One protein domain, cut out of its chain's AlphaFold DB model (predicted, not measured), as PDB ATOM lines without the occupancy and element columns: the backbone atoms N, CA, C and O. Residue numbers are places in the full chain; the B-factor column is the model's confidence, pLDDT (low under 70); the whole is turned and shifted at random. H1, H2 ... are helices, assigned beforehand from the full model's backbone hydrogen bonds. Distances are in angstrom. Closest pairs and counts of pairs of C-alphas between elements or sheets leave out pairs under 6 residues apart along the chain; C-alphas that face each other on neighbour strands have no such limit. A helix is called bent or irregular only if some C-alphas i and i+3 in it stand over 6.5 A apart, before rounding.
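What this domain is: This is residues 93 to 184 of the 185 residues of an uncharacterized protein of Roseomonas alkaliterrae (UniProt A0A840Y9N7). Four helices make a compact packet: H1b and H2 form a hairpin, H4 runs side by side with H2, and bent H3 packs on H1 and H4. The printed part has 92 residues, H1 to H4 in order, no named strand, class all helix. The radius of gyration of the C-alphas is 12.9 A, the spans 36 by 33 by 20 A.

Where its parts are: H1, residues 94 to 118, begins at C-alpha 94 (23.159, -3.299, -14.197). H1 and H3, residues 141 to 158, each assigned as one helix by hydrogen bonds, are bent: C-alphas 103, ending H1a, and 106, beginning H1b, are 6.9 A apart; 148, ending H3a, and 151, beginning H3b, 6.7 A. H2 is residues 121 to 136; H4, residues 162 to 182, 30.6 A long, ends at (21.357, 15.674, 2.169).

How they stand to each other: H2 touches H4, closest C-alphas Leu 130 and Ala 172, 4.9 A. O i to N i+4 pairs are all within hydrogen-bond range in H1a, H3a and H4; 7 of 9 in H1b, 11 of 12 in H2, 2 of 4 in H3b.

The domain as a whole: The links are tight; pLDDT is under 70 at residues 138 to 139 and 180 to 184.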
ATOM      1  N   PRO A  93      25.145  -5.658 -17.938       83.00
ATOM      2  CA  PRO A  93      24.981  -5.774 -16.494       83.00
ATOM      3  C   PRO A  93      24.532  -4.440 -15.894       83.00
ATOM      4  O   PRO A  93      25.012  -3.377 -16.294       83.00
ATOM      5  N   GLU A  94      23.643  -4.488 -14.904       78.75
ATOM      6  CA  GLU A  94      23.159  -3.299 -14.197       78.75
ATOM      7  C   GLU A  94      24.273  -2.328 -13.755       78.75
ATOM      8  O   GLU A  94      24.155  -1.142 -14.075       78.75
ATOM      9  N   PRO A  95      25.392  -2.773 -13.140       78.56
ATOM     10  CA  PRO A  95      26.464  -1.853 -12.762       78.56
ATOM     11  C   PRO A  95      27.116  -1.164 -13.969       78.56
ATOM     12  O   PRO A  95      27.440   0.020 -13.900       78.56
ATOM     13  N   ALA A  96      27.253  -1.864 -15.099       78.31
ATOM     14  CA  ALA A  96      27.814  -1.294 -16.320       78.31
ATOM     15  C   ALA A  96      26.876  -0.249 -16.938       78.31
ATOM     16  O   ALA A  96      27.340   0.801 -17.376       78.31
ATOM     17  N   ARG A  97      25.555  -0.487 -16.918       77.44
ATOM     18  CA  ARG A  97      24.565   0.512 -17.353       77.44
ATOM     19  C   ARG A  97      24.629   1.775 -16.507       77.44
ATOM     20  O   ARG A  97      24.607   2.871 -17.058       77.44
ATOM     21  N   LEU A  98      24.726   1.619 -15.189       74.94
ATOM     22  CA  LEU A  98      24.804   2.744 -14.260       74.94
ATOM     23  C   LEU A  98      26.093   3.550 -14.457       74.94
ATOM     24  O   LEU A  98      26.044   4.779 -14.467       74.94
ATOM     25  N   ALA A  99      27.226   2.879 -14.676       78.00
ATOM     26  CA  ALA A  99      28.493   3.539 -14.978       78.00
ATOM     27  C   ALA A  99      28.431   4.320 -16.302       78.00
ATOM     28  O   ALA A  99      28.867   5.468 -16.361       78.00
ATOM     29  N   LEU A 100      27.829   3.735 -17.342       78.88
ATOM     30  CA  LEU A 100      27.637   4.401 -18.633       78.88
ATOM     31  C   LEU A 100      26.728   5.627 -18.508       78.88
ATOM     32  O   LEU A 100      27.068   6.691 -19.015       78.88
ATOM     33  N   GLN A 101      25.621   5.503 -17.774       78.88
ATOM     34  CA  GLN A 101      24.701   6.610 -17.504       78.88
ATOM     35  C   GLN A 101      25.386   7.760 -16.753       78.88
ATOM     36  O   GLN A 101      25.239   8.921 -17.139       78.88
ATOM     37  N   ALA A 102      26.181   7.445 -15.726       77.38
ATOM     38  CA  ALA A 102      26.956   8.441 -14.991       77.38
ATOM     39  C   ALA A 102      27.996   9.134 -15.890       77.38
ATOM     40  O   ALA A 102      28.129  10.354 -15.841       77.38
ATOM     41  N   ALA A 103      28.676   8.377 -16.757       80.50
ATOM     42  CA  ALA A 103      29.666   8.913 -17.689       80.50
ATOM     43  C   ALA A 103      29.047   9.805 -18.782       80.50
ATOM     44  O   ALA A 103      29.697  10.736 -19.253       80.50
ATOM     45  N   THR A 104      27.796   9.554 -19.182       83.88
ATOM     46  CA  THR A 104      27.098  10.369 -20.193       83.88
ATOM     47  C   THR A 104      26.515  11.672 -19.652       83.88
ATOM     48  O   THR A 104      26.256  12.589 -20.430       83.88
ATOM     49  N   LEU A 105      26.325  11.789 -18.334       83.75
ATOM     50  CA  LEU A 105      25.676  12.947 -17.718       83.75
ATOM     51  C   LEU A 105      26.346  14.295 -18.056       83.75
ATOM     52  O   LEU A 105      25.626  15.218 -18.438       83.75
ATOM     53  N   PRO A 106      27.687  14.440 -17.975       85.19
ATOM     54  CA  PRO A 106      28.346  15.709 -18.282       85.19
ATOM     55  C   PRO A 106      28.140  16.135 -19.739       85.19
ATOM     56  O   PRO A 106      27.957  17.316 -20.014       85.19
ATOM     57  N   VAL A 107      28.118  15.169 -20.664       87.56
ATOM     58  CA  VAL A 107      27.880  15.423 -22.091       87.56
ATOM     59  C   VAL A 107      26.450  15.910 -22.313       87.56
ATOM     60  O   VAL A 107      26.244  16.910 -22.990       87.56
ATOM     61  N   LEU A 108      25.465  15.259 -21.691       85.56
ATOM     62  CA  LEU A 108      24.056  15.646 -21.804       85.56
ATOM     63  C   LEU A 108      23.776  17.030 -21.196       85.56
ATOM     64  O   LEU A 108      22.982  17.795 -21.738       85.56
ATOM     65  N   LEU A 109      24.445  17.374 -20.093       86.81
ATOM     66  CA  LEU A 109      24.356  18.708 -19.498       86.81
ATOM     67  C   LEU A 109      25.025  19.773 -20.372       86.81
ATOM     68  O   LEU A 109      24.482  20.867 -20.504       86.81
ATOM     69  N   ALA A 110      26.160  19.461 -21.002       85.88
ATOM     70  CA  ALA A 110      26.809  20.365 -21.948       85.88
ATOM     71  C   ALA A 110      25.942  20.609 -23.197       85.88
ATOM     72  O   ALA A 110      25.796  21.752 -23.625       85.88
ATOM     73  N   GLU A 111      25.313  19.561 -23.735       87.06
ATOM     74  CA  GLU A 111      24.336  19.653 -24.829       87.06
ATOM     75  C   GLU A 111      23.146  20.542 -24.440       87.06
ATOM     76  O   GLU A 111      22.799  21.475 -25.166       87.06
ATOM     77  N   LEU A 112      22.560  20.321 -23.256       86.81
ATOM     78  CA  LEU A 112      21.459  21.147 -22.756       86.81
ATOM     79  C   LEU A 112      21.887  22.611 -22.581       86.81
ATOM     80  O   LEU A 112      21.140  23.514 -22.948       86.81
ATOM     81  N   ALA A 113      23.093  22.856 -22.061       88.25
ATOM     82  CA  ALA A 113      23.652  24.197 -21.912       88.25
ATOM     83  C   ALA A 113      23.886  24.891 -23.260       88.25
ATOM     84  O   ALA A 113      23.633  26.090 -23.374       88.25
ATOM     85  N   GLY A 114      24.319  24.149 -24.283       86.44
ATOM     86  CA  GLY A 114      24.479  24.658 -25.645       86.44
ATOM     87  C   GLY A 114      23.149  24.956 -26.339       86.44
ATOM     88  O   GLY A 114      23.055  25.929 -27.085       86.44
ATOM     89  N   ALA A 115      22.109  24.161 -26.072       85.44
ATOM     90  CA  ALA A 115      20.791  24.319 -26.683       85.44
ATOM     91  C   ALA A 115      19.904  25.363 -25.977       85.44
ATOM     92  O   ALA A 115      19.085  26.016 -26.623       85.44
ATOM     93  N   ALA A 116      20.073  25.566 -24.666       86.75
ATOM     94  CA  ALA A 116      19.239  26.461 -23.859       86.75
ATOM     95  C   ALA A 116      19.120  27.915 -24.379       86.75
ATOM     96  O   ALA A 116      18.036  28.480 -24.250       86.75
ATOM     97  N   PRO A 117      20.153  28.558 -24.967       87.38
ATOM     98  CA  PRO A 117      20.030  29.906 -25.534       87.38
ATOM     99  C   PRO A 117      19.093  29.995 -26.743       87.38
ATOM    100  O   PRO A 117      18.546  31.061 -27.004       87.38
ATOM    101  N   ALA A 118      18.916  28.892 -27.478       85.31
ATOM    102  CA  ALA A 118      18.000  28.817 -28.613       85.31
ATOM    103  C   ALA A 118      16.551  28.520 -28.183       85.31
ATOM    104  O   ALA A 118      15.631  28.679 -28.982       85.31
ATOM    105  N   MET A 119      16.339  28.104 -26.930       87.00
ATOM    106  CA  MET A 119      15.014  27.846 -26.370       87.00
ATOM    107  C   MET A 119      14.380  29.158 -25.895       87.00
ATOM    108  O   MET A 119      14.960  29.901 -25.099       87.00
ATOM    109  N   GLY A 120      13.175  29.446 -26.384       83.56
ATOM    110  CA  GLY A 120      12.392  30.598 -25.945       83.56
ATOM    111  C   GLY A 120      11.692  30.363 -24.604       83.56
ATOM    112  O   GLY A 120      11.662  29.251 -24.085       83.56
ATOM    113  N   GLY A 121      11.124  31.441 -24.054       87.31
ATOM    114  CA  GLY A 121      10.078  31.387 -23.031       87.31
ATOM    115  C   GLY A 121      10.352  30.454 -21.849       87.31
ATOM    116  O   GLY A 121      11.290  30.663 -21.077       87.31
ATOM    117  N   ARG A 122       9.470  29.464 -21.691       87.06
ATOM    118  CA  ARG A 122       9.401  28.587 -20.518       87.06
ATOM    119  C   ARG A 122      10.383  27.418 -20.608       87.06
ATOM    120  O   ARG A 122      10.905  26.949 -19.599       87.06
ATOM    121  N   GLU A 123      10.687  26.975 -21.817       88.12
ATOM    122  CA  GLU A 123      11.612  25.887 -22.110       88.12
ATOM    123  C   GLU A 123      13.038  26.292 -21.735       88.12
ATOM    124  O   GLU A 123      13.740  25.549 -21.047       88.12
ATOM    125  N   GLY A 124      13.436  27.518 -22.092       86.19
ATOM    126  CA  GLY A 124      14.727  28.078 -21.698       86.19
ATOM    127  C   GLY A 124      14.864  28.237 -20.180       86.19
ATOM    128  O   GLY A 124      15.929  27.959 -19.621       86.19
ATOM    129  N   THR A 125      13.793  28.630 -19.478       90.25
ATOM    130  CA  THR A 125      13.805  28.692 -18.006       90.25
ATOM    131  C   THR A 125      13.894  27.307 -17.372       90.25
ATOM    132  O   THR A 125      14.682  27.122 -16.445       90.25
ATOM    133  N   ALA A 126      13.169  26.322 -17.906       89.25
ATOM    134  CA  ALA A 126      13.209  24.941 -17.432       89.25
ATOM    135  C   ALA A 126      14.592  24.303 -17.648       89.25
ATOM    136  O   ALA A 126      15.137  23.673 -16.739       89.25
ATOM    137  N   ALA A 127      15.210  24.533 -18.811       89.00
ATOM    138  CA  ALA A 127      16.559  24.069 -19.117       89.00
ATOM    139  C   ALA A 127      17.600  24.656 -18.149       89.00
ATOM    140  O   ALA A 127      18.432  23.927 -17.614       89.00
ATOM    141  N   ARG A 128      17.529  25.961 -17.850       90.44
ATOM    142  CA  ARG A 128      18.428  26.606 -16.876       90.44
ATOM    143  C   ARG A 128      18.221  26.089 -15.455       90.44
ATOM    144  O   ARG A 128      19.205  25.861 -14.756       90.44
ATOM    145  N   ALA A 129      16.972  25.868 -15.044       89.38
ATOM    146  CA  ALA A 129      16.662  25.282 -13.743       89.38
ATOM    147  C   ALA A 129      17.250  23.866 -13.613       89.38
ATOM    148  O   ALA A 129      17.855  23.546 -12.590       89.38
ATOM    149  N   LEU A 130      17.153  23.043 -14.666       90.19
ATOM    150  CA  LEU A 130      17.782  21.721 -14.709       90.19
ATOM    151  C   LEU A 130      19.309  21.785 -14.635       90.19
ATOM    152  O   LEU A 130      19.907  20.979 -13.929       90.19
ATOM    153  N   LEU A 131      19.948  22.735 -15.325       90.44
ATOM    154  CA  LEU A 131      21.405  22.911 -15.271       90.44
ATOM    155  C   LEU A 131      21.877  23.299 -13.864       90.44
ATOM    156  O   LEU A 131      22.838  22.723 -13.358       90.44
ATOM    157  N   GLN A 132      21.180  24.235 -13.215       89.06
ATOM    158  CA  GLN A 132      21.486  24.649 -11.843       89.06
ATOM    159  C   GLN A 132      21.286  23.498 -10.852       89.06
ATOM    160  O   GLN A 132      22.169  23.218 -10.042       89.06
ATOM    161  N   ALA A 133      20.157  22.793 -10.953       85.75
ATOM    162  CA  ALA A 133      19.863  21.655 -10.093       85.75
ATOM    163  C   ALA A 133      20.840  20.492 -10.325       85.75
ATOM    164  O   ALA A 133      21.284  19.873  -9.368       85.75
ATOM    165  N   GLY A 134      21.224  20.220 -11.576       83.94
ATOM    166  CA  GLY A 134      22.198  19.186 -11.929       83.94
ATOM    167  C   GLY A 134      23.610  19.485 -11.419       83.94
ATOM    168  O   GLY A 134      24.308  18.565 -10.999       83.94
ATOM    169  N   ALA A 135      24.015  20.759 -11.398       83.00
ATOM    170  CA  ALA A 135      25.293  21.183 -10.824       83.00
ATOM    171  C   ALA A 135      25.325  21.050  -9.291       83.00
ATOM    172  O   ALA A 135      26.361  20.698  -8.731       83.00
ATOM    173  N   ALA A 136      24.195  21.306  -8.625       81.19
ATOM    174  CA  ALA A 136      24.050  21.202  -7.173       81.19
ATOM    175  C   ALA A 136      23.639  19.798  -6.683       81.19
ATOM    176  O   ALA A 136      23.596  19.558  -5.477       81.19
ATOM    177  N   ALA A 137      23.309  18.876  -7.592       78.12
ATOM    178  CA  ALA A 137      22.809  17.555  -7.235       78.12
ATOM    179  C   ALA A 137      23.915  16.694  -6.591       78.12
ATOM    180  O   ALA A 137      24.975  16.514  -7.207       78.12
ATOM    181  N   PRO A 138      23.661  16.102  -5.406       69.81
ATOM    182  CA  PRO A 138      24.602  15.188  -4.773       69.81
ATOM    183  C   PRO A 138      24.845  13.946  -5.643       69.81
ATOM    184  O   PRO A 138      23.986  13.518  -6.426       69.81
ATOM    185  N   ASP A 139      26.035  13.361  -5.507       67.56
ATOM    186  CA  ASP A 139      26.382  12.106  -6.170       67.56
ATOM    187  C   ASP A 139      25.427  10.975  -5.746       67.56
ATOM    188  O   ASP A 139      25.078  10.844  -4.575       67.56
ATOM    189  N   GLY A 140      24.981  10.146  -6.701       76.06
ATOM    190  CA  GLY A 140      24.096   9.004  -6.427       76.06
ATOM    191  C   GLY A 140      22.744   9.064  -7.143       76.06
ATOM    192  O   GLY A 140      22.689   9.214  -8.365       76.06
ATOM    193  N   GLU A 141      21.642   8.872  -6.409       78.88
ATOM    194  CA  GLU A 141      20.291   8.708  -6.980       78.88
ATOM    195  C   GLU A 141      19.800   9.927  -7.764       78.88
ATOM    196  O   GLU A 141      19.200   9.761  -8.826       78.88
ATOM    197  N   ALA A 142      20.125  11.138  -7.305       77.38
ATOM    198  CA  ALA A 142      19.789  12.386  -7.985       77.38
ATOM    199  C   ALA A 142      20.436  12.462  -9.382       77.38
ATOM    200  O   ALA A 142      19.750  12.675 -10.385       77.38
ATOM    201  N   ARG A 143      21.742  12.170  -9.488       78.62
ATOM    202  CA  ARG A 143      22.440  12.080 -10.784       78.62
ATOM    203  C   ARG A 143      21.908  10.943 -11.660       78.62
ATOM    204  O   ARG A 143      21.832  11.104 -12.875       78.62
ATOM    205  N   ARG A 144      21.482   9.816 -11.079       79.75
ATOM    206  CA  ARG A 144      20.852   8.708 -11.831       79.75
ATOM    207  C   ARG A 144      19.466   9.066 -12.364       79.75
ATOM    208  O   ARG A 144      19.099   8.619 -13.448       79.75
ATOM    209  N   ALA A 145      18.673   9.826 -11.612       83.00
ATOM    210  CA  ALA A 145      17.389  10.340 -12.083       83.00
ATOM    211  C   ALA A 145      17.607  11.289 -13.268       83.00
ATOM    212  O   ALA A 145      17.005  11.103 -14.323       83.00
ATOM    213  N   LEU A 146      18.568  12.208 -13.138       85.75
ATOM    214  CA  LEU A 146      18.956  13.112 -14.214       85.75
ATOM    215  C   LEU A 146      19.417  12.338 -15.467       85.75
ATOM    216  O   LEU A 146      18.902  12.576 -16.551       85.75
ATOM    217  N   ALA A 147      20.307  11.348 -15.331       84.38
ATOM    218  CA  ALA A 147      20.804  10.559 -16.467       84.38
ATOM    219  C   ALA A 147      19.709   9.783 -17.217       84.38
ATOM    220  O   ALA A 147      19.858   9.514 -18.409       84.38
ATOM    221  N   ARG A 148      18.625   9.405 -16.529       85.38
ATOM    222  CA  ARG A 148      17.501   8.670 -17.123       85.38
ATOM    223  C   ARG A 148      16.528   9.581 -17.863       85.38
ATOM    224  O   ARG A 148      16.120   9.242 -18.970       85.38
ATOM    225  N   GLU A 149      16.184  10.723 -17.276       88.88
ATOM    226  CA  GLU A 149      15.133  11.601 -17.808       88.88
ATOM    227  C   GLU A 149      15.651  12.591 -18.863       88.88
ATOM    228  O   GLU A 149      14.960  12.899 -19.838       88.88
ATOM    229  N   LEU A 150      16.891  13.071 -18.721       87.94
ATOM    230  CA  LEU A 150      17.437  14.138 -19.569       87.94
ATOM    231  C   LEU A 150      17.508  13.769 -21.068       87.94
ATOM    232  O   LEU A 150      17.114  14.608 -21.878       87.94
ATOM    233  N   PRO A 151      17.881  12.533 -21.477       87.88
ATOM    234  CA  PRO A 151      17.837  12.119 -22.884       87.88
ATOM    235  C   PRO A 151      16.445  12.211 -23.526       87.88
ATOM    236  O   PRO A 151      16.338  12.432 -24.730       87.88
ATOM    237  N   ARG A 152      15.377  12.035 -22.736       90.12
ATOM    238  CA  ARG A 152      13.989  12.130 -23.210       90.12
ATOM    239  C   ARG A 152      13.501  13.578 -23.243       90.12
ATOM    240  O   ARG A 152      12.783  13.954 -24.167       90.12
ATOM    241  N   LEU A 153      13.874  14.377 -22.246       90.50
ATOM    242  CA  LEU A 153      13.439  15.771 -22.121       90.50
ATOM    243  C   LEU A 153      14.125  16.695 -23.130       90.50
ATOM    244  O   LEU A 153      13.467  17.559 -23.699       90.50
ATOM    245  N   LEU A 154      15.417  16.497 -23.395       89.44
ATOM    246  CA  LEU A 154      16.226  17.380 -24.240       89.44
ATOM    247  C   LEU A 154      15.645  17.613 -25.652       89.44
ATOM    248  O   LEU A 154      15.455  18.776 -26.012       89.44
ATOM    249  N   PRO A 155      15.283  16.581 -26.444       90.25
ATOM    250  CA  PRO A 155      14.687  16.804 -27.763       90.25
ATOM    251  C   PRO A 155      13.289  17.434 -27.693       90.25
ATOM    252  O   PRO A 155      12.920  18.187 -28.590       90.25
ATOM    253  N   ARG A 156      12.509  17.166 -26.635       91.50
ATOM    254  CA  ARG A 156      11.162  17.741 -26.458       91.50
ATOM    255  C   ARG A 156      11.230  19.226 -26.092       91.50
ATOM    256  O   ARG A 156      10.498  20.025 -26.664       91.50
ATOM    257  N   LEU A 157      12.155  19.602 -25.210       89.69
ATOM    258  CA  LEU A 157      12.441  21.001 -24.879       89.69
ATOM    259  C   LEU A 157      12.935  21.770 -26.107       89.69
ATOM    260  O   LEU A 157      12.460  22.868 -26.376       89.69
ATOM    261  N   ALA A 158      13.834  21.170 -26.893       87.50
ATOM    262  CA  ALA A 158      14.308  21.765 -28.142       87.50
ATOM    263  C   ALA A 158      13.187  21.939 -29.184       87.50
ATOM    264  O   ALA A 158      13.246  22.856 -29.998       87.50
ATOM    265  N   ALA A 159      12.157  21.089 -29.140       89.44
ATOM    266  CA  ALA A 159      10.974  21.187 -29.989       89.44
ATOM    267  C   ALA A 159       9.901  22.168 -29.469       89.44
ATOM    268  O   ALA A 159       8.880  22.334 -30.135       89.44
ATOM    269  N   GLY A 160      10.100  22.812 -28.311       86.00
ATOM    270  CA  GLY A 160       9.120  23.747 -27.743       86.00
ATOM    271  C   GLY A 160       7.943  23.076 -27.022       86.00
ATOM    272  O   GLY A 160       6.843  23.621 -26.998       86.00
ATOM    273  N   ASP A 161       8.125  21.863 -26.491       90.25
ATOM    274  CA  ASP A 161       7.062  21.130 -25.796       90.25
ATOM    275  C   ASP A 161       6.844  21.661 -24.364       90.25
ATOM    276  O   ASP A 161       7.629  21.397 -23.447       90.25
ATOM    277  N   ALA A 162       5.720  22.350 -24.155       87.88
ATOM    278  CA  ALA A 162       5.336  22.911 -22.861       87.88
ATOM    279  C   ALA A 162       5.135  21.854 -21.756       87.88
ATOM    280  O   ALA A 162       5.364  22.145 -20.577       87.88
ATOM    281  N   ALA A 163       4.730  20.624 -22.099       89.56
ATOM    282  CA  ALA A 163       4.622  19.542 -21.123       89.56
ATOM    283  C   ALA A 163       6.014  19.083 -20.675       89.56
ATOM    284  O   ALA A 163       6.244  18.882 -19.484       89.56
ATOM    285  N   ALA A 164       6.971  19.014 -21.606       89.25
ATOM    286  CA  ALA A 164       8.363  18.721 -21.276       89.25
ATOM    287  C   ALA A 164       8.999  19.828 -20.420       89.25
ATOM    288  O   ALA A 164       9.781  19.522 -19.523       89.25
ATOM    289  N   ALA A 165       8.632  21.096 -20.633       89.25
ATOM    290  CA  ALA A 165       9.052  22.195 -19.763       89.25
ATOM    291  C   ALA A 165       8.537  22.020 -18.324       89.25
ATOM    292  O   ALA A 165       9.306  22.158 -17.372       89.25
ATOM    293  N   ALA A 166       7.267  21.643 -18.151       90.56
ATOM    294  CA  ALA A 166       6.700  21.373 -16.831       90.56
ATOM    295  C   ALA A 166       7.342  20.144 -16.149       90.56
ATOM    296  O   ALA A 166       7.638  20.193 -14.953       90.56
ATOM    297  N   GLU A 167       7.596  19.068 -16.903       90.75
ATOM    298  CA  GLU A 167       8.321  17.877 -16.431       90.75
ATOM    299  C   GLU A 167       9.753  18.240 -15.987       90.75
ATOM    300  O   GLU A 167      10.187  17.860 -14.899       90.75
ATOM    301  N   ALA A 168      10.465  19.042 -16.782       90.06
ATOM    302  CA  ALA A 168      11.809  19.527 -16.479       90.06
ATOM    303  C   ALA A 168      11.854  20.411 -15.219       90.06
ATOM    304  O   ALA A 168      12.728  20.236 -14.370       90.06
ATOM    305  N   GLU A 169      10.891  21.322 -15.051       90.94
ATOM    306  CA  GLU A 169      10.748  22.147 -13.843       90.94
ATOM    307  C   GLU A 169      10.438  21.305 -12.594       90.94
ATOM    308  O   GLU A 169      10.907  21.617 -11.497       90.94
ATOM    309  N   ALA A 170       9.617  20.261 -12.724       90.50
ATOM    310  CA  ALA A 170       9.323  19.341 -11.627       90.50
ATOM    311  C   ALA A 170      10.574  18.547 -11.222       90.50
ATOM    312  O   ALA A 170      10.899  18.486 -10.035       90.50
ATOM    313  N   LEU A 171      11.319  18.030 -12.202       89.50
ATOM    314  CA  LEU A 171      12.567  17.310 -11.968       89.50
ATOM    315  C   LEU A 171      13.624  18.212 -11.310       89.50
ATOM    316  O   LEU A 171      14.240  17.818 -10.322       89.50
ATOM    317  N   ALA A 172      13.791  19.446 -11.790       89.62
ATOM    318  CA  ALA A 172      14.705  20.418 -11.190       89.62
ATOM    319  C   ALA A 172      14.354  20.715  -9.719       89.62
ATOM    320  O   ALA A 172      15.241  20.758  -8.867       89.62
ATOM    321  N   ARG A 173      13.059  20.855  -9.396       88.50
ATOM    322  CA  ARG A 173      12.591  21.046  -8.012       88.50
ATOM    323  C   ARG A 173      12.865  19.833  -7.129       88.50
ATOM    324  O   ARG A 173      13.331  20.007  -6.007       88.50
ATOM    325  N   GLN A 174      12.622  18.624  -7.629       87.94
ATOM    326  CA  GLN A 174      12.897  17.390  -6.892       87.94
ATOM    327  C   GLN A 174      14.393  17.245  -6.573       87.94
ATOM    328  O   GLN A 174      14.761  16.888  -5.455       87.94
ATOM    329  N   LEU A 175      15.261  17.579  -7.530       86.00
ATOM    330  CA  LEU A 175      16.713  17.553  -7.347       86.00
ATOM    331  C   LEU A 175      17.186  18.593  -6.324       86.00
ATOM    332  O   LEU A 175      17.999  18.270  -5.460       86.00
ATOM    333  N   ALA A 176      16.644  19.812  -6.378       83.56
ATOM    334  CA  ALA A 176      16.951  20.859  -5.406       83.56
ATOM    335  C   ALA A 176      16.516  20.478  -3.977       83.56
ATOM    336  O   ALA A 176      17.247  20.727  -3.020       83.56
ATOM    337  N   GLN A 177      15.359  19.827  -3.824       83.12
ATOM    338  CA  GLN A 177      14.885  19.326  -2.530       83.12
ATOM    339  C   GLN A 177      15.767  18.191  -1.993       83.12
ATOM    340  O   GLN A 177      16.106  18.188  -0.811       83.12
ATOM    341  N   GLY A 178      16.185  17.262  -2.858       77.75
ATOM    342  CA  GLY A 178      17.113  16.189  -2.489       77.75
ATOM    343  C   GLY A 178      18.485  16.709  -2.052       77.75
ATOM    344  O   GLY A 178      19.052  16.205  -1.086       77.75
ATOM    345  N   ALA A 179      18.994  17.758  -2.707       70.31
ATOM    346  CA  ALA A 179      20.236  18.420  -2.307       70.31
ATOM    347  C   ALA A 179      20.124  19.089  -0.924       70.31
ATOM    348  O   ALA A 179      21.046  18.988  -0.118       70.31
ATOM    349  N   ALA A 180      18.985  19.720  -0.615       67.06
ATOM    350  CA  ALA A 180      18.752  20.351   0.684       67.06
ATOM    351  C   ALA A 180      18.615  19.332   1.832       67.06
ATOM    352  O   ALA A 180      19.123  19.577   2.923       67.06
ATOM    353  N   GLY A 181      17.973  18.183   1.591       62.22
ATOM    354  CA  GLY A 181      17.812  17.125   2.600       62.22
ATOM    355  C   GLY A 181      19.095  16.344   2.906       62.22
ATOM    356  O   GLY A 181      19.240  15.811   4.004       62.22
ATOM    357  N   GLY A 182      20.046  16.300   1.966       56.97
ATOM    358  CA  GLY A 182      21.357  15.674   2.169       56.97
ATOM    359  C   GLY A 182      22.344  16.517   2.984       56.97
ATOM    360  O   GLY A 182      23.323  15.977   3.477       56.97
ATOM    361  N   ALA A 183      22.098  17.821   3.154       53.00
ATOM    362  CA  ALA A 183      22.958  18.715   3.937       53.00
ATOM    363  C   ALA A 183      22.702  18.647   5.459       53.00
ATOM    364  O   ALA A 183      23.422  19.277   6.231       53.00
ATOM    365  N   THR A 184      21.670  17.913   5.891       50.31
ATOM    366  CA  THR A 184      21.256  17.780   7.301       50.31
ATOM    367  C   THR A 184      21.495  16.388   7.900       50.31
ATOM    368  O   THR A 184      21.055  16.146   9.023       50.31
TER     369      THR A 184